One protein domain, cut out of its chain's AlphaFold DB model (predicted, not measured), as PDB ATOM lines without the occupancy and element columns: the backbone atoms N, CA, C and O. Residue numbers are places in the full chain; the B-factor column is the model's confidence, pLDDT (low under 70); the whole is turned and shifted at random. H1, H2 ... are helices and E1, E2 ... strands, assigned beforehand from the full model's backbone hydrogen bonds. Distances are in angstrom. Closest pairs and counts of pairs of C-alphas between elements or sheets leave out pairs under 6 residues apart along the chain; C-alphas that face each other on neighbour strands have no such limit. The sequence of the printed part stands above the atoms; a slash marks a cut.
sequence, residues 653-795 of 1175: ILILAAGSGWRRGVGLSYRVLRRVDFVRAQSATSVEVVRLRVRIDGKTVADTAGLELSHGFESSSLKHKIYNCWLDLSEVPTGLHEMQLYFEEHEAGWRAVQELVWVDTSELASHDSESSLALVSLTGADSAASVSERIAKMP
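Overview. This is residues 653 to 795 of the 1175 residues of a protein of Beijerinckia sp. 28-YEA-48 (UniProt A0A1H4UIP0). This is a sandwich of two unequal sheets: the small sheet of E1, E4 and E7 covers part of one face of a larger, strongly twisted sheet of six strands, which the hairpin of E2 and E3 extends beyond E9. After the sandwich comes a tail with two short helices: H1 lies far out past one end, and H2 comes back to the small sheet at E7. The printed part has 143 residues, with nine named strands, E1 to E9, followed by H1 and H2, and its class is mostly strand. The larger sheet runs E2, E3, E9, E8, E5, E6 and is mixed; the small one runs E1, E4, E7 and is antiparallel. The whole is compact, with a radius of gyration of the C-alphas of 16.3 A and spans of 50 by 41 by 28 A.

Arrangement. Begin with E1, residues 653 to 658, the antiparallel neighbour of E4, residues 676 to 685; N 654 and O 682 are within hydrogen-bond range at 2.8 A. E4 is also antiparallel to E7, residues 719 to 728, with N 679 and O 725 at 2.9 A. E1 runs on into E2, residues 661 to 665, at 98 degrees. E2 forms a hairpin with E3, residues 668 to 674, where N 663 and O 670 are 2.8 A apart. E3 is parallel to E9, residues 749 to 760, with N 673 and O 758 at 2.9 A; E9 bends by 61 degrees at residue 756. E8, residues 735 to 745, forms a hairpin with E9, with N 741 and O 753 at 2.8 A. E8 is antiparallel to E5, residues 689 to 696, with N 693 and O 742 at 2.8 A, and E5 forms a hairpin with E6, residues 699 to 705, with N 692 and O 704 at 2.8 A. In the sandwich, two sheets face to face, the facing parts are 8.2 A centre to centre and the strands stand at 38 degrees; the closest C-alphas of E6 and E7 are those of Ala 702 and Leu 727, 6.0 A apart. H1, residues 766 to 771, is on neither sheet. H2, residues 787 to 792, only grazes the small sheet; its closest C-alpha pair with E7 is Val 787 and Asp 728, 6.4 A. Every O i to N i+4 pair is within hydrogen-bond range in H2, and 1 of 2 in H1.

Along the chain. Find C-alpha 653 at (285.260, 356.050, 373.490), where E1 begins. From first to last C-alpha, E4 measures 29.4 A, E7 29.1 A, E8 31.5 A and E9 32.3 A. H2 ends at C-alpha 792, (292.499, 349.135, 399.816).

Size, cuts and confidence. The two C-alphas farthest apart, those of Glu 747 and His 767, are 49.9 A apart. The printed part has no cut; its long links are E6 to E7 and H1 to H2. The mean pLDDT of the printed part of this model is 73.3, and 48 residues are under 70, among them 660 to 670, 706 to 719 and 762 to 771.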
ATOM      1  N   ILE A 653     285.145 356.772 372.225       70.44
ATOM      2  CA  ILE A 653     285.260 356.050 373.490       70.44
ATOM      3  C   ILE A 653     285.997 354.744 373.195       70.44
ATOM      4  O   ILE A 653     285.511 353.895 372.450       70.44
ATOM      5  N   LEU A 654     287.172 354.576 373.798       66.38
ATOM      6  CA  LEU A 654     288.051 353.431 373.585       66.38
ATOM      7  C   LEU A 654     288.124 352.555 374.836       66.38
ATOM      8  O   LEU A 654     288.603 352.991 375.883       66.38
ATOM      9  N   ILE A 655     287.749 351.281 374.716       75.62
ATOM     10  CA  ILE A 655     288.023 350.269 375.747       75.62
ATOM     11  C   ILE A 655     289.499 349.863 375.633       75.62
ATOM     12  O   ILE A 655     289.879 349.033 374.805       75.62
ATOM     13  N   LEU A 656     290.345 350.469 376.469       74.81
ATOM     14  CA  LEU A 656     291.793 350.242 376.486       74.81
ATOM     15  C   LEU A 656     292.142 348.813 376.927       74.81
ATOM     16  O   LEU A 656     293.047 348.193 376.369       74.81
ATOM     17  N   ALA A 657     291.436 348.302 377.935       78.25
ATOM     18  CA  ALA A 657     291.549 346.934 378.428       78.25
ATOM     19  C   ALA A 657     290.289 346.557 379.215       78.25
ATOM     20  O   ALA A 657     289.684 347.408 379.855       78.25
ATOM     21  N   ALA A 658     289.918 345.284 379.205       83.12
ATOM     22  CA  ALA A 658     288.912 344.727 380.097       83.12
ATOM     23  C   ALA A 658     289.168 343.225 380.219       83.12
ATOM     24  O   ALA A 658     289.416 342.571 379.198       83.12
ATOM     25  N   GLY A 659     289.158 342.722 381.454       82.75
ATOM     26  CA  GLY A 659     289.553 341.352 381.773       82.75
ATOM     27  C   GLY A 659     291.040 341.054 381.563       82.75
ATOM     28  O   GLY A 659     291.815 341.892 381.091       82.75
ATOM     29  N   SER A 660     291.433 339.818 381.879       64.38
ATOM     30  CA  SER A 660     292.803 339.315 381.687       64.38
ATOM     31  C   SER A 660     292.971 338.368 380.491       64.38
ATOM     32  O   SER A 660     294.091 337.954 380.202       64.38
ATOM     33  N   GLY A 661     291.892 338.005 379.790       65.00
ATOM     34  CA  GLY A 661     291.936 337.020 378.705       65.00
ATOM     35  C   GLY A 661     290.786 337.133 377.705       65.00
ATOM     36  O   GLY A 661     289.925 338.007 377.812       65.00
ATOM     37  N   TRP A 662     290.775 336.225 376.728       64.50
ATOM     38  CA  TRP A 662     289.732 336.112 375.704       64.50
ATOM     39  C   TRP A 662     289.232 334.669 375.608       64.50
ATOM     40  O   TRP A 662     290.035 333.738 375.588       64.50
ATOM     41  N   ARG A 663     287.914 334.490 375.480       50.59
ATOM     42  CA  ARG A 663     287.264 333.213 375.168       50.59
ATOM     43  C   ARG A 663     286.707 333.295 373.752       50.59
ATOM     44  O   ARG A 663     285.890 334.166 373.450       50.59
ATOM     45  N   ARG A 664     287.148 332.392 372.875       46.00
ATOM     46  CA  ARG A 664     286.523 332.185 371.560       46.00
ATOM     47  C   ARG A 664     285.228 331.384 371.768       46.00
ATOM     48  O   ARG A 664     285.225 330.401 372.504       46.00
ATOM     49  N   GLY A 665     284.141 331.828 371.151       39.91
ATOM     50  CA  GLY A 665     282.885 331.093 371.002       39.91
ATOM     51  C   GLY A 665     282.452 331.080 369.536       39.91
ATOM     52  O   GLY A 665     283.208 331.500 368.660       39.91
ATOM     53  N   VAL A 666     281.232 330.617 369.258       30.75
ATOM     54  CA  VAL A 666     280.718 330.474 367.883       30.75
ATOM     55  C   VAL A 666     280.649 331.843 367.187       30.75
ATOM     56  O   VAL A 666     279.782 332.658 367.489       30.75
ATOM     57  N   GLY A 667     281.595 332.107 366.280       32.97
ATOM     58  CA  GLY A 667     281.681 333.339 365.483       32.97
ATOM     59  C   GLY A 667     282.142 334.606 366.221       32.97
ATOM     60  O   GLY A 667     282.287 335.648 365.586       32.97
ATOM     61  N   LEU A 668     282.393 334.557 367.534       39.97
ATOM     62  CA  LEU A 668     282.728 335.734 368.346       39.97
ATOM     63  C   LEU A 668     283.858 335.437 369.340       39.97
ATOM     64  O   LEU A 668     283.951 334.354 369.909       39.97
ATOM     65  N   SER A 669     284.726 336.424 369.568       48.66
ATOM     66  CA  SER A 669     285.718 336.398 370.651       48.66
ATOM     67  C   SER A 669     285.303 337.385 371.731       48.66
ATOM     68  O   SER A 669     285.290 338.591 371.473       48.66
ATOM     69  N   TYR A 670     285.005 336.860 372.915       65.00
ATOM     70  CA  TYR A 670     284.570 337.599 374.096       65.00
ATOM     71  C   TYR A 670     285.751 337.839 375.032       65.00
ATOM     72  O   TYR A 670     286.641 336.992 375.140       65.00
ATOM     73  N   ARG A 671     285.760 338.964 375.745       81.44
ATOM     74  CA  ARG A 671     286.700 339.170 376.857       81.44
ATOM     75  C   ARG A 671     286.282 338.314 378.043       81.44
ATOM     76  O   ARG A 671     285.086 338.176 378.275       81.44
ATOM     77  N   VAL A 672     287.238 337.771 378.788       79.56
ATOM     78  CA  VAL A 672     286.962 337.013 380.018       79.56
ATOM     79  C   VAL A 672     287.122 337.927 381.225       79.56
ATOM     80  O   VAL A 672     288.219 338.433 381.461       79.56
ATOM     81  N   LEU A 673     286.039 338.112 381.980       86.94
ATOM     82  CA  LEU A 673     286.024 338.796 383.271       86.94
ATOM     83  C   LEU A 673     285.906 337.755 384.390       86.94
ATOM     84  O   LEU A 673     285.010 336.914 384.356       86.94
ATOM     85  N   ARG A 674     286.797 337.804 385.378       87.38
ATOM     86  CA  ARG A 674     286.782 336.916 386.554       87.38
ATOM     87  C   ARG A 674     285.877 337.468 387.667       87.38
ATOM     88  O   ARG A 674     285.417 338.606 387.580       87.38
ATOM     89  N   ARG A 675     285.688 336.701 388.756       87.44
ATOM     90  CA  ARG A 675     284.952 337.119 389.981       87.44
ATOM     91  C   ARG A 675     285.283 338.540 390.443       87.44
ATOM     92  O   ARG A 675     284.377 339.294 390.766       87.44
ATOM     93  N   VAL A 676     286.565 338.907 390.459       89.69
ATOM     94  CA  VAL A 676     287.018 340.287 390.674       89.69
ATOM     95  C   VAL A 676     287.960 340.646 389.535       89.69
ATOM     96  O   VAL A 676     289.005 340.016 389.366       89.69
ATOM     97  N   ASP A 677     287.576 341.633 388.731       91.94
ATOM     98  CA  ASP A 677     288.304 342.004 387.515       91.94
ATOM     99  C   ASP A 677     288.199 343.513 387.228       91.94
ATOM    100  O   ASP A 677     287.816 344.292 388.105       91.94
ATOM    101  N   PHE A 678     288.591 343.965 386.034       92.31
ATOM    102  CA  PHE A 678     288.572 345.387 385.690       92.31
ATOM    103  C   PHE A 678     288.143 345.696 384.251       92.31
ATOM    104  O   PHE A 678     288.266 344.873 383.343       92.31
ATOM    105  N   VAL A 679     287.714 346.945 384.051       90.62
ATOM    106  CA  VAL A 679     287.510 347.604 382.755       90.62
ATOM    107  C   VAL A 679     288.216 348.953 382.792       90.62
ATOM    108  O   VAL A 679     287.994 349.750 383.698       90.62
ATOM    109  N   ARG A 680     289.043 349.242 381.793       87.00
ATOM    110  CA  ARG A 680     289.741 350.514 381.627       87.00
ATOM    111  C   ARG A 680     289.402 351.113 380.268       87.00
ATOM    112  O   ARG A 680     289.631 350.482 379.238       87.00
ATOM    113  N   ALA A 681     288.896 352.339 380.277       84.56
ATOM    114  CA  ALA A 681     288.434 353.053 379.096       84.56
ATOM    115  C   ALA A 681     289.010 354.475 379.025       84.56
ATOM    116  O   ALA A 681     289.394 355.055 380.042       84.56
ATOM    117  N   GLN A 682     289.055 355.021 377.815       80.06
ATOM    118  CA  GLN A 682     289.386 356.409 377.517       80.06
ATOM    119  C   GLN A 682     288.204 357.057 376.797       80.06
ATOM    120  O   GLN A 682     287.688 356.465 375.851       80.06
ATOM    121  N   SER A 683     287.816 358.263 377.203       79.81
ATOM    122  CA  SER A 683     287.005 359.154 376.372       79.81
ATOM    123  C   SER A 683     287.896 360.207 375.712       79.81
ATOM    124  O   SER A 683     288.879 360.667 376.301       79.81
ATOM    125  N   ALA A 684     287.548 360.573 374.486       75.62
ATOM    126  CA  ALA A 684     288.025 361.741 373.763       75.62
ATOM    127  C   ALA A 684     286.776 362.443 373.222       75.62
ATOM    128  O   ALA A 684     286.156 361.945 372.290       75.62
ATOM    129  N   THR A 685     286.338 363.528 373.852       69.88
ATOM    130  CA  THR A 685     285.031 364.154 373.574       69.88
ATOM    131  C   THR A 685     285.135 365.672 373.685       69.88
ATOM    132  O   THR A 685     285.879 366.178 374.519       69.88
ATOM    133  N   SER A 686     284.409 366.428 372.861       69.25
ATOM    134  CA  SER A 686     284.370 367.897 372.975       69.25
ATOM    135  C   SER A 686     283.632 368.338 374.245       69.25
ATOM    136  O   SER A 686     284.018 369.309 374.901       69.25
ATOM    137  N   VAL A 687     282.613 367.569 374.641       70.38
ATOM    138  CA  VAL A 687     281.922 367.689 375.927       70.38
ATOM    139  C   VAL A 687     282.693 366.933 377.007       70.38
ATOM    140  O   VAL A 687     283.345 365.918 376.758       70.38
ATOM    141  N   GLU A 688     282.647 367.426 378.239       75.75
ATOM    142  CA  GLU A 688     283.336 366.785 379.352       75.75
ATOM    143  C   GLU A 688     282.581 365.559 379.860       75.75
ATOM    144  O   GLU A 688     281.497 365.696 380.416       75.75
ATOM    145  N   VAL A 689     283.176 364.369 379.777       76.12
ATOM    146  CA  VAL A 689     282.639 363.222 380.518       76.12
ATOM    147  C   VAL A 689     282.964 363.385 382.011       76.12
ATOM    148  O   VAL A 689     284.113 363.614 382.388       76.12
ATOM    149  N   VAL A 690     281.984 363.258 382.901       80.75
ATOM    150  CA  VAL A 690     282.173 363.390 384.360       80.75
ATOM    151  C   VAL A 690     282.207 362.040 385.082       80.75
ATOM    152  O   VAL A 690     282.954 361.888 386.052       80.75
ATOM    153  N   ARG A 691     281.497 361.026 384.574       81.88
ATOM    154  CA  ARG A 691     281.336 359.708 385.214       81.88
ATOM    155  C   ARG A 691     281.323 358.567 384.190       81.88
ATOM    156  O   ARG A 691     280.789 358.731 383.100       81.88
ATOM    157  N   LEU A 692     281.850 357.400 384.568       85.56
ATOM    158  CA  LEU A 692     281.609 356.113 383.908       85.56
ATOM    159  C   LEU A 692     280.813 355.191 384.842       85.56
ATOM    160  O   LEU A 692     281.223 354.938 385.975       85.56
ATOM    161  N   ARG A 693     279.715 354.635 384.335       87.56
ATOM    162  CA  ARG A 693     278.941 353.558 384.956       87.56
ATOM    163  C   ARG A 693     279.043 352.282 384.119       87.56
ATOM    164  O   ARG A 693     278.766 352.294 382.924       87.56
ATOM    165  N   VAL A 694     279.422 351.178 384.757       89.38
ATOM    166  CA  VAL A 694     279.521 349.844 384.149       89.38
ATOM    167  C   VAL A 694     278.321 349.015 384.585       89.38
ATOM    168  O   VAL A 694     278.084 348.861 385.787       89.38
ATOM    169  N   ARG A 695     277.580 348.459 383.626       85.12
ATOM    170  CA  ARG A 695     276.491 347.500 383.858       85.12
ATOM    171  C   ARG A 695     276.839 346.148 383.234       85.12
ATOM    172  O   ARG A 695     277.499 346.106 382.198       85.12
ATOM    173  N   ILE A 696     276.366 345.072 383.853       82.12
ATOM    174  CA  ILE A 696     276.345 343.708 383.310       82.12
ATOM    175  C   ILE A 696     274.879 343.274 383.294       82.12
ATOM    176  O   ILE A 696     274.217 343.348 384.330       82.12
ATOM    177  N   ASP A 697     274.349 342.916 382.123       79.94
ATOM    178  CA  ASP A 697     272.929 342.592 381.891       79.94
ATOM    179  C   ASP A 697     271.954 343.623 382.507       79.94
ATOM    180  O   ASP A 697     270.929 343.290 383.102       79.94
ATOM    181  N   GLY A 698     272.303 344.910 382.417       73.69
ATOM    182  CA  GLY A 698     271.521 346.015 382.978       73.69
ATOM    183  C   GLY A 698     271.684 346.253 384.492       73.69
ATOM    184  O   GLY A 698     271.261 347.306 384.978       73.69
ATOM    185  N   LYS A 699     272.350 345.372 385.254       80.19
ATOM    186  CA  LYS A 699     272.709 345.618 386.665       80.19
ATOM    187  C   LYS A 699     274.010 346.416 386.748       80.19
ATOM    188  O   LYS A 699     275.035 345.984 386.227       80.19
ATOM    189  N   THR A 700     274.000 347.568 387.419       84.69
ATOM    190  CA  THR A 700     275.223 348.349 387.681       84.69
ATOM    191  C   THR A 700     276.177 347.568 388.584       84.69
ATOM    192  O   THR A 700     275.796 347.178 389.685       84.69
ATOM    193  N   VAL A 701     277.418 347.373 388.129       86.81
ATOM    194  CA  VAL A 701     278.494 346.675 388.860       86.81
ATOM    195  C   VAL A 701     279.655 347.597 389.251       86.81
ATOM    196  O   VAL A 701     280.425 347.265 390.146       86.81
ATOM    197  N   ALA A 702     279.782 348.766 388.611       86.56
ATOM    198  CA  ALA A 702     280.698 349.825 389.031       86.56
ATOM    199  C   ALA A 702     280.201 351.210 388.591       86.56
ATOM    200  O   ALA A 702     279.542 351.353 387.562       86.56
ATOM    201  N   ASP A 703     280.561 352.236 389.354       85.19
ATOM    202  CA  ASP A 703     280.268 353.646 389.089       85.19
ATOM    203  C   ASP A 703     281.472 354.472 389.578       85.19
ATOM    204  O   ASP A 703     281.975 354.237 390.680       85.19
ATOM    205  N   THR A 704     282.027 355.348 388.736       77.88
ATOM    206  CA  THR A 704     283.265 356.079 389.051       77.88
ATOM    207  C   THR A 704     283.369 357.416 388.316       77.88
ATOM    208  O   THR A 704     282.968 357.535 387.159       77.88
ATOM    209  N   ALA A 705     283.949 358.424 388.970       70.56
ATOM    210  CA  ALA A 705     284.397 359.648 388.311       70.56
ATOM    211  C   ALA A 705     285.712 359.404 387.540       70.56
ATOM    212  O   ALA A 705     286.498 358.529 387.900       70.56
ATOM    213  N   GLY A 706     285.947 360.168 386.471       63.34
ATOM    214  CA  GLY A 706     287.146 360.038 385.629       63.34
ATOM    215  C   GLY A 706     288.289 360.966 386.035       63.34
ATOM    216  O   GLY A 706     288.048 362.035 386.591       63.34
ATOM    217  N   LEU A 707     289.524 360.591 385.688       61.59
ATOM    218  CA  LEU A 707     290.697 361.472 385.779       61.59
ATOM    219  C   LEU A 707     291.043 362.054 384.404       61.59
ATOM    220  O   LEU A 707     291.027 361.338 383.402       61.59
ATOM    221  N   GLU A 708     291.363 363.345 384.362       59.31
ATOM    222  CA  GLU A 708     291.744 364.075 383.148       59.31
ATOM    223  C   GLU A 708     293.227 363.882 382.799       59.31
ATOM    224  O   GLU A 708     294.089 363.822 383.678       59.31
ATOM    225  N   LEU A 709     293.527 363.770 381.502       50.09
ATOM    226  CA  LEU A 709     294.896 363.713 380.989       50.09
ATOM    227  C   LEU A 709     295.391 365.124 380.663       50.09
ATOM    228  O   LEU A 709     295.029 365.681 379.631       50.09
ATOM    229  N   SER A 710     296.264 365.678 381.503       42.66
ATOM    230  CA  SER A 710     296.811 367.028 381.299       42.66
ATOM    231  C   SER A 710     298.014 367.087 380.349       42.66
ATOM    232  O   SER A 710     298.223 368.102 379.699       42.66
ATOM    233  N   HIS A 711     298.818 366.022 380.248       40.06
ATOM    234  CA  HIS A 711     300.099 366.060 379.530       40.06
ATOM    235  C   HIS A 711     300.069 365.306 378.193       40.06
ATOM    236  O   HIS A 711     299.745 364.119 378.125       40.06
ATOM    237  N   GLY A 712     300.481 365.997 377.123       40.06
ATOM    238  CA  GLY A 712     300.686 365.425 375.785       40.06
ATOM    239  C   GLY A 712     299.482 365.474 374.835       40.06
ATOM    240  O   GLY A 712     299.624 365.044 373.692       40.06
ATOM    241  N   PHE A 713     298.340 366.010 375.275       46.72
ATOM    242  CA  PHE A 713     297.136 366.222 374.454       46.72
ATOM    243  C   PHE A 713     296.778 367.708 374.257       46.72
ATOM    244  O   PHE A 713     295.758 368.006 373.650       46.72
ATOM    245  N   GLU A 714     297.634 368.644 374.688       42.66
ATOM    246  CA  GLU A 714     297.423 370.108 374.619       42.66
ATOM    247  C   GLU A 714     297.213 370.674 373.194       42.66
ATOM    248  O   GLU A 714     296.926 371.858 373.035       42.66
ATOM    249  N   SER A 715     297.366 369.854 372.150       48.59
ATOM    250  CA  SER A 715     297.070 370.207 370.756       48.59
ATOM    251  C   SER A 715     295.688 369.760 370.261       48.59
ATOM    252  O   SER A 715     295.352 370.083 369.126       48.59
ATOM    253  N   SER A 716     294.922 368.993 371.047       55.09
ATOM    254  CA  SER A 716     293.572 368.536 370.685       55.09
ATOM    255  C   SER A 716     292.510 369.481 371.248       55.09
ATOM    256  O   SER A 716     292.655 370.014 372.348       55.09
ATOM    257  N   SER A 717     291.414 369.664 370.513       62.56
ATOM    258  CA  SER A 717     290.214 370.360 371.000       62.56
ATOM    259  C   SER A 717     289.317 369.479 371.882       62.56
ATOM    260  O   SER A 717     288.304 369.957 372.397       62.56
ATOM    261  N   LEU A 718     289.663 368.198 372.051       64.31
ATOM    262  CA  LEU A 718     288.887 367.214 372.798       64.31
ATOM    263  C   LEU A 718     289.378 367.091 374.247       64.31
ATOM    264  O   LEU A 718     290.574 367.027 374.529       64.31
ATOM    265  N   LYS A 719     288.434 366.974 375.182       69.88
ATOM    266  CA  LYS A 719     288.699 366.614 376.576       69.88
ATOM    267  C   LYS A 719     288.977 365.114 376.663       69.88
ATOM    268  O   LYS A 719     288.142 364.288 376.285       69.88
ATOM    269  N   HIS A 720     290.145 364.755 377.194       73.38
ATOM    270  CA  HIS A 720     290.567 363.364 377.343       73.38
ATOM    271  C   HIS A 720     290.519 362.912 378.804       73.38
ATOM    272  O   HIS A 720     291.240 363.445 379.650       73.38
ATOM    273  N   LYS A 721     289.726 361.875 379.099       78.31
ATOM    274  CA  LYS A 721     289.628 361.289 380.446       78.31
ATOM    275  C   LYS A 721     289.831 359.781 380.441       78.31
ATOM    276  O   LYS A 721     289.412 359.082 379.519       78.31
ATOM    277  N   ILE A 722     290.484 359.282 381.489       79.06
ATOM    278  CA  ILE A 722     290.708 357.856 381.733       79.06
ATOM    279  C   ILE A 722     289.856 357.389 382.905       79.06
ATOM    280  O   ILE A 722     289.859 357.975 383.988       79.06
ATOM    281  N   TYR A 723     289.200 356.255 382.687       86.50
ATOM    282  CA  TYR A 723     288.416 355.534 383.674       86.50
ATOM    283  C   TYR A 723     289.019 354.147 383.860       86.50
ATOM    284  O   TYR A 723     289.383 353.484 382.888       86.50
ATOM    285  N   ASN A 724     289.124 353.689 385.104       88.12
ATOM    286  CA  ASN A 724     289.588 352.347 385.441       88.12
ATOM    287  C   ASN A 724     288.667 351.794 386.538       88.12
ATOM    288  O   ASN A 724     288.783 352.136 387.714       88.12
ATOM    289  N   CYS A 725     287.682 351.006 386.131       90.31
ATOM    290  CA  CYS A 725     286.663 350.408 386.980       90.31
ATOM    291  C   CYS A 725     287.136 349.037 387.454       90.31
ATOM    292  O   CYS A 725     287.420 348.172 386.631       90.31
ATOM    293  N   TRP A 726     287.182 348.823 388.766       92.25
ATOM    294  CA  TRP A 726     287.291 347.486 389.347       92.25
ATOM    295  C   TRP A 726     285.883 346.954 389.610       92.25
ATOM    296  O   TRP A 726     285.034 347.699 390.102       92.25
ATOM    297  N   LEU A 727     285.643 345.701 389.237       91.12
ATOM    298  CA  LEU A 727     284.338 345.050 389.244       91.12
ATOM    299  C   LEU A 727     284.344 343.906 390.262       91.12
ATOM    300  O   LEU A 727     285.314 343.151 390.310       91.12
ATOM    301  N   ASP A 728     283.256 343.745 391.016       89.69
ATOM    302  CA  ASP A 728     282.950 342.504 391.737       89.69
ATOM    303  C   ASP A 728     281.764 341.846 391.027       89.69
ATOM    304  O   ASP A 728     280.644 342.356 391.019       89.69
ATOM    305  N   LEU A 729     282.064 340.746 390.348       89.38
ATOM    306  CA  LEU A 729     281.152 339.934 389.555       89.38
ATOM    307  C   LEU A 729     280.808 338.627 390.282       89.38
ATOM    308  O   LEU A 729     280.276 337.713 389.665       89.38
ATOM    309  N   SER A 730     281.087 338.514 391.587       84.56
ATOM    310  CA  SER A 730     280.854 337.284 392.359       84.56
ATOM    311  C   SER A 730     279.385 336.841 392.411       84.56
ATOM    312  O   SER A 730     279.124 335.664 392.638       84.56
ATOM    313  N   GLU A 731     278.439 337.762 392.202       83.56
ATOM    314  CA  GLU A 731     276.998 337.477 392.088       83.56
ATOM    315  C   GLU A 731     276.530 337.219 390.643       83.56
ATOM    316  O   GLU A 731     275.356 336.922 390.421       83.56
ATOM    317  N   VAL A 732     277.405 337.379 389.647       82.62
ATOM    318  CA  VAL A 732     277.076 337.145 388.237       82.62
ATOM    319  C   VAL A 732     277.325 335.664 387.914       82.62
ATOM    320  O   VAL A 732     278.381 335.130 388.270       82.62
ATOM    321  N   PRO A 733     276.377 334.961 387.264       77.94
ATOM    322  CA  PRO A 733     276.595 333.589 386.814       77.94
ATOM    323  C   PRO A 733     277.842 333.450 385.926       77.94
ATOM    324  O   PRO A 733     278.280 334.401 385.289       77.94
ATOM    325  N   THR A 734     278.414 332.246 385.852       78.19
ATOM    326  CA  THR A 734     279.405 331.948 384.806       78.19
ATOM    327  C   THR A 734     278.676 331.792 383.474       78.19
ATOM    328  O   THR A 734     277.794 330.939 383.366       78.19
ATOM    329  N   GLY A 735     279.039 332.571 382.454       66.06
ATOM    330  CA  GLY A 735     278.311 332.578 381.186       66.06
ATOM    331  C   GLY A 735     278.677 333.725 380.248       66.06
ATOM    332  O   GLY A 735     279.690 334.403 380.420       66.06
ATOM    333  N   LEU A 736     277.836 333.933 379.233       71.00
ATOM    334  CA  LEU A 736     277.923 335.057 378.301       71.00
ATOM    335  C   LEU A 736     276.975 336.180 378.745       71.00
ATOM    336  O   LEU A 736     275.779 335.940 378.881       71.00
ATOM    337  N   HIS A 737     277.503 337.394 378.891       78.25
ATOM    338  CA  HIS A 737     276.778 338.558 379.405       78.25
ATOM    339  C   HIS A 737     276.987 339.802 378.528       78.25
ATOM    340  O   HIS A 737     277.992 339.935 377.820       78.25
ATOM    341  N   GLU A 738     276.044 340.739 378.591       81.38
ATOM    342  CA  GLU A 738     276.142 342.052 377.955       81.38
ATOM    343  C   GLU A 738     276.781 343.056 378.923       81.38
ATOM    344  O   GLU A 738     276.182 343.431 379.932       81.38
ATOM    345  N   MET A 739     277.996 343.521 378.614       85.00
ATOM    346  CA  MET A 739     278.636 344.618 379.333       85.00
ATOM    347  C   MET A 739     278.305 345.948 378.665       85.00
ATOM    348  O   MET A 739     278.504 346.124 377.464       85.00
ATOM    349  N   GLN A 740     277.847 346.910 379.459       84.69
ATOM    350  CA  GLN A 740     277.463 348.236 378.993       84.69
ATOM    351  C   GLN A 740     278.251 349.300 379.764       84.69
ATOM    352  O   GLN A 740     278.273 349.305 380.996       84.69
ATOM    353  N   LEU A 741     278.893 350.208 379.037       83.50
ATOM    354  CA  LEU A 741     279.708 351.299 379.560       83.50
ATOM    355  C   LEU A 741     279.020 352.624 379.241       83.50
ATOM    356  O   LEU A 741     278.992 353.041 378.086       83.50
ATOM    357  N   TYR A 742     278.456 353.262 380.261       80.56
ATOM    358  CA  TYR A 742     277.741 354.529 380.159       80.56
ATOM    359  C   TYR A 742     278.638 355.673 380.638       80.56
ATOM    360  O   TYR A 742     279.112 355.650 381.770       80.56
ATOM    361  N   PHE A 743     278.841 356.680 379.796       78.38
ATOM    362  CA  PHE A 743     279.694 357.844 380.024       78.38
ATOM    363  C   PHE A 743     278.812 359.094 380.151       78.38
ATOM    364  O   PHE A 743     278.164 359.474 379.181       78.38
ATOM    365  N   GLU A 744     278.747 359.685 381.346       80.62
ATOM    366  CA  GLU A 744     277.929 360.867 381.666       80.62
ATOM    367  C   GLU A 744     278.610 362.116 381.106       80.62
ATOM    368  O   GLU A 744     279.691 362.472 381.574       80.62
ATOM    369  N   GLU A 745     278.012 362.775 380.119       80.00
ATOM    370  CA  GLU A 745     278.517 364.019 379.536       80.00
ATOM    371  C   GLU A 745     277.904 365.235 380.241       80.00
ATOM    372  O   GLU A 745     276.683 365.349 380.374       80.00
ATOM    373  N   HIS A 746     278.762 366.162 380.672       72.56
ATOM    374  CA  HIS A 746     278.390 367.414 381.323       72.56
ATOM    375  C   HIS A 746     277.376 368.175 380.463       72.56
ATOM    376  O   HIS A 746     277.708 368.631 379.372       72.56
ATOM    377  N   GLU A 747     276.143 368.290 380.960       64.25
ATOM    378  CA  GLU A 747     275.015 368.973 380.300       64.25
ATOM    379  C   GLU A 747     274.570 368.371 378.944       64.25
ATOM    380  O   GLU A 747     273.720 368.959 378.279       64.25
ATOM    381  N   ALA A 748     275.069 367.187 378.551       58.25
ATOM    382  CA  ALA A 748     274.727 366.530 377.276       58.25
ATOM    383  C   ALA A 748     274.193 365.083 377.399       58.25
ATOM    384  O   ALA A 748     273.878 364.451 376.391       58.25
ATOM    385  N   GLY A 749     274.038 364.556 378.619       73.12
ATOM    386  CA  GLY A 749     273.376 363.269 378.866       73.12
ATOM    387  C   GLY A 749     274.357 362.109 379.029       73.12
ATOM    388  O   GLY A 749     275.267 362.185 379.848       73.12
ATOM    389  N   TRP A 750     274.147 361.001 378.310       69.38
ATOM    390  CA  TRP A 750     274.997 359.808 378.412       69.38
ATOM    391  C   TRP A 750     275.310 359.205 377.040       69.38
ATOM    392  O   TRP A 750     274.399 358.937 376.257       69.38
ATOM    393  N   ARG A 751     276.581 358.869 376.789       70.19
ATOM    394  CA  ARG A 751     276.981 357.976 375.685       70.19
ATOM    395  C   ARG A 751     277.154 356.553 376.196       70.19
ATOM    396  O   ARG A 751     277.657 356.355 377.298       70.19
ATOM    397  N   ALA A 752     276.770 355.559 375.400       72.12
ATOM    398  CA  ALA A 752     276.871 354.149 375.770       72.12
ATOM    399  C   ALA A 752     277.723 353.358 374.768       72.12
ATOM    400  O   ALA A 752     277.560 353.500 373.558       72.12
ATOM    401  N   VAL A 753     278.590 352.484 375.280       72.25
ATOM    402  CA  VAL A 753     279.296 351.447 374.511       72.25
ATOM    403  C   VAL A 753     278.881 350.082 375.048       72.25
ATOM    404  O   VAL A 753     278.813 349.897 376.261       72.25
ATOM    405  N   GLN A 754     278.603 349.128 374.161       75.38
ATOM    406  CA  GLN A 754     278.193 347.768 374.522       75.38
ATOM    407  C   GLN A 754     279.215 346.751 373.995       75.38
ATOM    408  O   GLN A 754     279.656 346.849 372.851       75.38
ATOM    409  N   GLU A 755     279.594 345.775 374.818       75.19
ATOM    410  CA  GLU A 755     280.516 344.688 374.467       75.19
ATOM    411  C   GLU A 755     280.009 343.371 375.081       75.19
ATOM    412  O   GLU A 755     279.581 343.335 376.233       75.19
ATOM    413  N   LEU A 756     280.048 342.270 374.324       75.44
ATOM    414  CA  LEU A 756     279.738 340.943 374.862       75.44
ATOM    415  C   LEU A 756     280.966 340.372 375.581       75.44
ATOM    416  O   LEU A 756     282.052 340.267 374.999       75.44
ATOM    417  N   VAL A 757     280.779 339.968 376.835       77.06
ATOM    418  CA  VAL A 757     281.836 339.452 377.711       77.06
ATOM    419  C   VAL A 757     281.468 338.073 378.240       77.06
ATOM    420  O   VAL A 757     280.304 337.778 378.492       77.06
ATOM    421  N   TRP A 758     282.470 337.220 378.421       77.88
ATOM    422  CA  TRP A 758     282.316 335.984 379.168       77.88
ATOM    423  C   TRP A 758     282.673 336.250 380.628       77.88
ATOM    424  O   TRP A 758     283.802 336.648 380.919       77.88
ATOM    425  N   VAL A 759     281.741 336.022 381.545       81.81
ATOM    426  CA  VAL A 759     282.027 336.067 382.979       81.81
ATOM    427  C   VAL A 759     282.379 334.657 383.436       81.81
ATOM    428  O   VAL A 759     281.661 333.700 383.148       81.81
ATOM    429  N   ASP A 760     283.512 334.520 384.117       79.50
ATOM    430  CA  ASP A 760     283.974 333.268 384.704       79.50
ATOM    431  C   ASP A 760     284.103 333.427 386.224       79.50
ATOM    432  O   ASP A 760     284.998 334.104 386.740       79.50
ATOM    433  N   THR A 761     283.159 332.826 386.945       76.44
ATOM    434  CA  THR A 761     283.122 332.806 388.409       76.44
ATOM    435  C   THR A 761     283.607 331.483 389.000       76.44
ATOM    436  O   THR A 761     283.504 331.286 390.213       76.44
ATOM    437  N   SER A 762     284.183 330.594 388.179       68.12
ATOM    438  CA  SER A 762     284.785 329.348 388.654       68.12
ATOM    439  C   SER A 762     286.000 329.597 389.561       68.12
ATOM    440  O   SER A 762     286.664 330.636 389.501       68.12
ATOM    441  N   GLU A 763     286.272 328.646 390.455       60.47
ATOM    442  CA  GLU A 763     287.467 328.680 391.296       60.47
ATOM    443  C   GLU A 763     288.657 328.135 390.506       60.47
ATOM    444  O   GLU A 763     288.622 327.018 389.988       60.47
ATOM    445  N   LEU A 764     289.707 328.949 390.398       57.53
ATOM    446  CA  LEU A 764     290.977 328.546 389.801       57.53
ATOM    447  C   LEU A 764     291.730 327.613 390.754       57.53
ATOM    448  O   LEU A 764     291.597 327.722 391.975       57.53
ATOM    449  N   ALA A 765     292.547 326.719 390.195       52.00
ATOM    450  CA  ALA A 765     293.363 325.800 390.980       52.00
ATOM    451  C   ALA A 765     294.272 326.562 391.966       52.00
ATOM    452  O   ALA A 765     294.812 327.625 391.648       52.00
ATOM    453  N   SER A 766     294.459 326.002 393.165       49.34
ATOM    454  CA  SER A 766     295.139 326.669 394.288       49.34
ATOM    455  C   SER A 766     296.515 327.234 393.915       49.34
ATOM    456  O   SER A 766     296.804 328.389 394.227       49.34
ATOM    457  N   HIS A 767     297.325 326.474 393.174       47.06
ATOM    458  CA  HIS A 767     298.673 326.878 392.766       47.06
ATOM    459  C   HIS A 767     298.718 328.129 391.860       47.06
ATOM    460  O   HIS A 767     299.620 328.957 392.013       47.06
ATOM    461  N   ASP A 768     297.736 328.328 390.973       50.03
ATOM    462  CA  ASP A 768     297.656 329.533 390.127       50.03
ATOM    463  C   ASP A 768     297.238 330.775 390.935       50.03
ATOM    464  O   ASP A 768     297.592 331.911 390.599       50.03
ATOM    465  N   SER A 769     296.495 330.567 392.029       57.53
ATOM    466  CA  SER A 769     295.945 331.640 392.866       57.53
ATOM    467  C   SER A 769     297.001 332.363 393.716       57.53
ATOM    468  O   SER A 769     296.960 333.592 393.865       57.53
ATOM    469  N   GLU A 770     297.986 331.624 394.235       61.94
ATOM    470  CA  GLU A 770     298.954 332.150 395.199       61.94
ATOM    471  C   GLU A 770     299.970 333.095 394.547       61.94
ATOM    472  O   GLU A 770     300.240 334.167 395.089       61.94
ATOM    473  N   SER A 771     300.480 332.764 393.357       67.81
ATOM    474  CA  SER A 771     301.524 333.559 392.688       67.81
ATOM    475  C   SER A 771     300.997 334.752 391.873       67.81
ATOM    476  O   SER A 771     301.752 335.686 391.581       67.81
ATOM    477  N   SER A 772     299.714 334.762 391.499       83.69
ATOM    478  CA  SER A 772     299.152 335.777 390.601       83.69
ATOM    479  C   SER A 772     298.621 337.004 391.346       83.69
ATOM    480  O   SER A 772     297.523 336.997 391.903       83.69
ATOM    481  N   LEU A 773     299.349 338.124 391.269       88.25
ATOM    482  CA  LEU A 773     298.900 339.418 391.809       88.25
ATOM    483  C   LEU A 773     297.622 339.965 391.136       88.25
ATOM    484  O   LEU A 773     296.992 340.874 391.675       88.25
ATOM    485  N   ALA A 774     297.234 339.419 389.978       88.25
ATOM    486  CA  ALA A 774     295.995 339.756 389.281       88.25
ATOM    487  C   ALA A 774     294.760 339.030 389.845       88.25
ATOM    488  O   ALA A 774     293.647 339.319 389.406       88.25
ATOM    489  N   LEU A 775     294.940 338.050 390.739       85.62
ATOM    490  CA  LEU A 775     293.852 337.317 391.382       85.62
ATOM    491  C   LEU A 775     293.583 337.909 392.764       85.62
ATOM    492  O   LEU A 775     294.406 337.823 393.680       85.62
ATOM    493  N   VAL A 776     292.412 338.532 392.875       87.12
ATOM    494  CA  VAL A 776     291.897 339.194 394.070       87.12
ATOM    495  C   VAL A 776     290.715 338.379 394.588       87.12
ATOM    496  O   VAL A 776     289.735 338.192 393.874       87.12
ATOM    497  N   SER A 777     290.806 337.914 395.833       84.00
ATOM    498  CA  SER A 777     289.688 337.298 396.550       84.00
ATOM    499  C   SER A 777     289.189 338.278 397.604       84.00
ATOM    500  O   SER A 777     289.981 338.762 398.413       84.00
ATOM    501  N   LEU A 778     287.895 338.603 397.576       81.12
ATOM    502  CA  LEU A 778     287.267 339.519 398.526       81.12
ATOM    503  C   LEU A 778     286.268 338.746 399.384       81.12
ATOM    504  O   LEU A 778     285.267 338.237 398.884       81.12
ATOM    505  N   THR A 779     286.512 338.682 400.689       67.94
ATOM    506  CA  THR A 779     285.596 338.028 401.632       67.94
ATOM    507  C   THR A 779     284.323 338.862 401.832       67.94
ATOM    508  O   THR A 779     284.312 340.087 401.663       67.94
ATOM    509  N   GLY A 780     283.213 338.196 402.160       55.94
ATOM    510  CA  GLY A 780     281.872 338.798 402.237       55.94
ATOM    511  C   GLY A 780     281.580 339.630 403.494       55.94
ATOM    512  O   GLY A 780     280.417 339.830 403.816       55.94
ATOM    513  N   ALA A 781     282.602 340.074 404.229       51.41
ATOM    514  CA  ALA A 781     282.443 340.669 405.560       51.41
ATOM    515  C   ALA A 781     281.915 342.120 405.573       51.41
ATOM    516  O   ALA A 781     281.570 342.621 406.637       51.41
ATOM    517  N   ASP A 782     281.884 342.803 404.424       58.94
ATOM    518  CA  ASP A 782     281.596 344.244 404.341       58.94
ATOM    519  C   ASP A 782     280.949 344.594 402.982       58.94
ATOM    520  O   ASP A 782     281.544 345.257 402.134       58.94
ATOM    521  N   SER A 783     279.744 344.063 402.720       60.12
ATOM    522  CA  SER A 783     279.050 344.183 401.419       60.12
ATOM    523  C   SER A 783     278.582 345.602 401.066       60.12
ATOM    524  O   SER A 783     278.212 345.854 399.922       60.12
ATOM    525  N   ALA A 784     278.608 346.528 402.029       65.19
ATOM    526  CA  ALA A 784     278.313 347.942 401.813       65.19
ATOM    527  C   ALA A 784     279.528 348.744 401.306       65.19
ATOM    528  O   ALA A 784     279.348 349.808 400.716       65.19
ATOM    529  N   ALA A 785     280.753 348.251 401.524       76.38
ATOM    530  CA  ALA A 785     281.975 348.906 401.070       76.38
ATOM    531  C   ALA A 785     282.238 348.626 399.582       76.38
ATOM    532  O   ALA A 785     282.067 347.505 399.094       76.38
ATOM    533  N   SER A 786     282.716 349.633 398.850       83.75
ATOM    534  CA  SER A 786     283.043 349.476 397.434       83.75
ATOM    535  C   SER A 786     284.198 348.493 397.220       83.75
ATOM    536  O   SER A 786     285.073 348.310 398.072       83.75
ATOM    537  N   VAL A 787     284.258 347.899 396.023       87.75
ATOM    538  CA  VAL A 787     285.361 347.021 395.579       87.75
ATOM    539  C   VAL A 787     286.729 347.684 395.805       87.75
ATOM    540  O   VAL A 787     287.680 347.039 396.239       87.75
ATOM    541  N   SER A 788     286.802 348.997 395.572       86.06
ATOM    542  CA  SER A 788     287.983 349.838 395.795       86.06
ATOM    543  C   SER A 788     288.439 349.829 397.255       86.06
ATOM    544  O   SER A 788     289.609 349.586 397.527       86.06
ATOM    545  N   GLU A 789     287.519 350.075 398.188       87.25
ATOM    546  CA  GLU A 789     287.805 350.149 399.626       87.25
ATOM    547  C   GLU A 789     288.142 348.770 400.195       87.25
ATOM    548  O   GLU A 789     289.069 348.641 400.992       87.25
ATOM    549  N   ARG A 790     287.446 347.722 399.737       88.94
ATOM    550  CA  ARG A 790     287.739 346.332 400.117       88.94
ATOM    551  C   ARG A 790     289.157 345.934 399.682       88.94
ATOM    552  O   ARG A 790     289.891 345.384 400.494       88.94
ATOM    553  N   ILE A 791     289.587 346.299 398.468       89.19
ATOM    554  CA  ILE A 791     290.969 346.076 397.995       89.19
ATOM    555  C   ILE A 791     291.982 346.972 398.728       89.19
ATOM    556  O   ILE A 791     293.082 346.516 399.041       89.19
ATOM    557  N   ALA A 792     291.643 348.226 399.040       87.56
ATOM    558  CA  ALA A 792     292.499 349.135 399.816       87.56
ATOM    559  C   ALA A 792     292.789 348.610 401.237       87.56
ATOM    560  O   ALA A 792     293.890 348.799 401.746       87.56
ATOM    561  N   LYS A 793     291.831 347.901 401.853       88.88
ATOM    562  CA  LYS A 793     291.991 347.245 403.164       88.88
ATOM    563  C   LYS A 793     292.868 345.977 403.133       88.88
ATOM    564  O   LYS A 793     293.325 345.559 404.193       88.88
ATOM    565  N   MET A 794     293.097 345.349 401.971       88.38
ATOM    566  CA  MET A 794     293.927 344.133 401.879       88.38
ATOM    567  C   MET A 794     295.411 344.441 402.163       88.38
ATOM    568  O   MET A 794     295.906 345.461 401.678       88.38
ATOM    569  N   PRO A 795     296.154 343.563 402.860       89.75
ATOM    570  CA  PRO A 795     297.591 343.742 403.058       89.75
ATOM    571  C   PRO A 795     298.376 343.644 401.740       89.75
ATOM    572  O   PRO A 795     297.897 343.110 400.730       89.75
TER     573      PRO A 795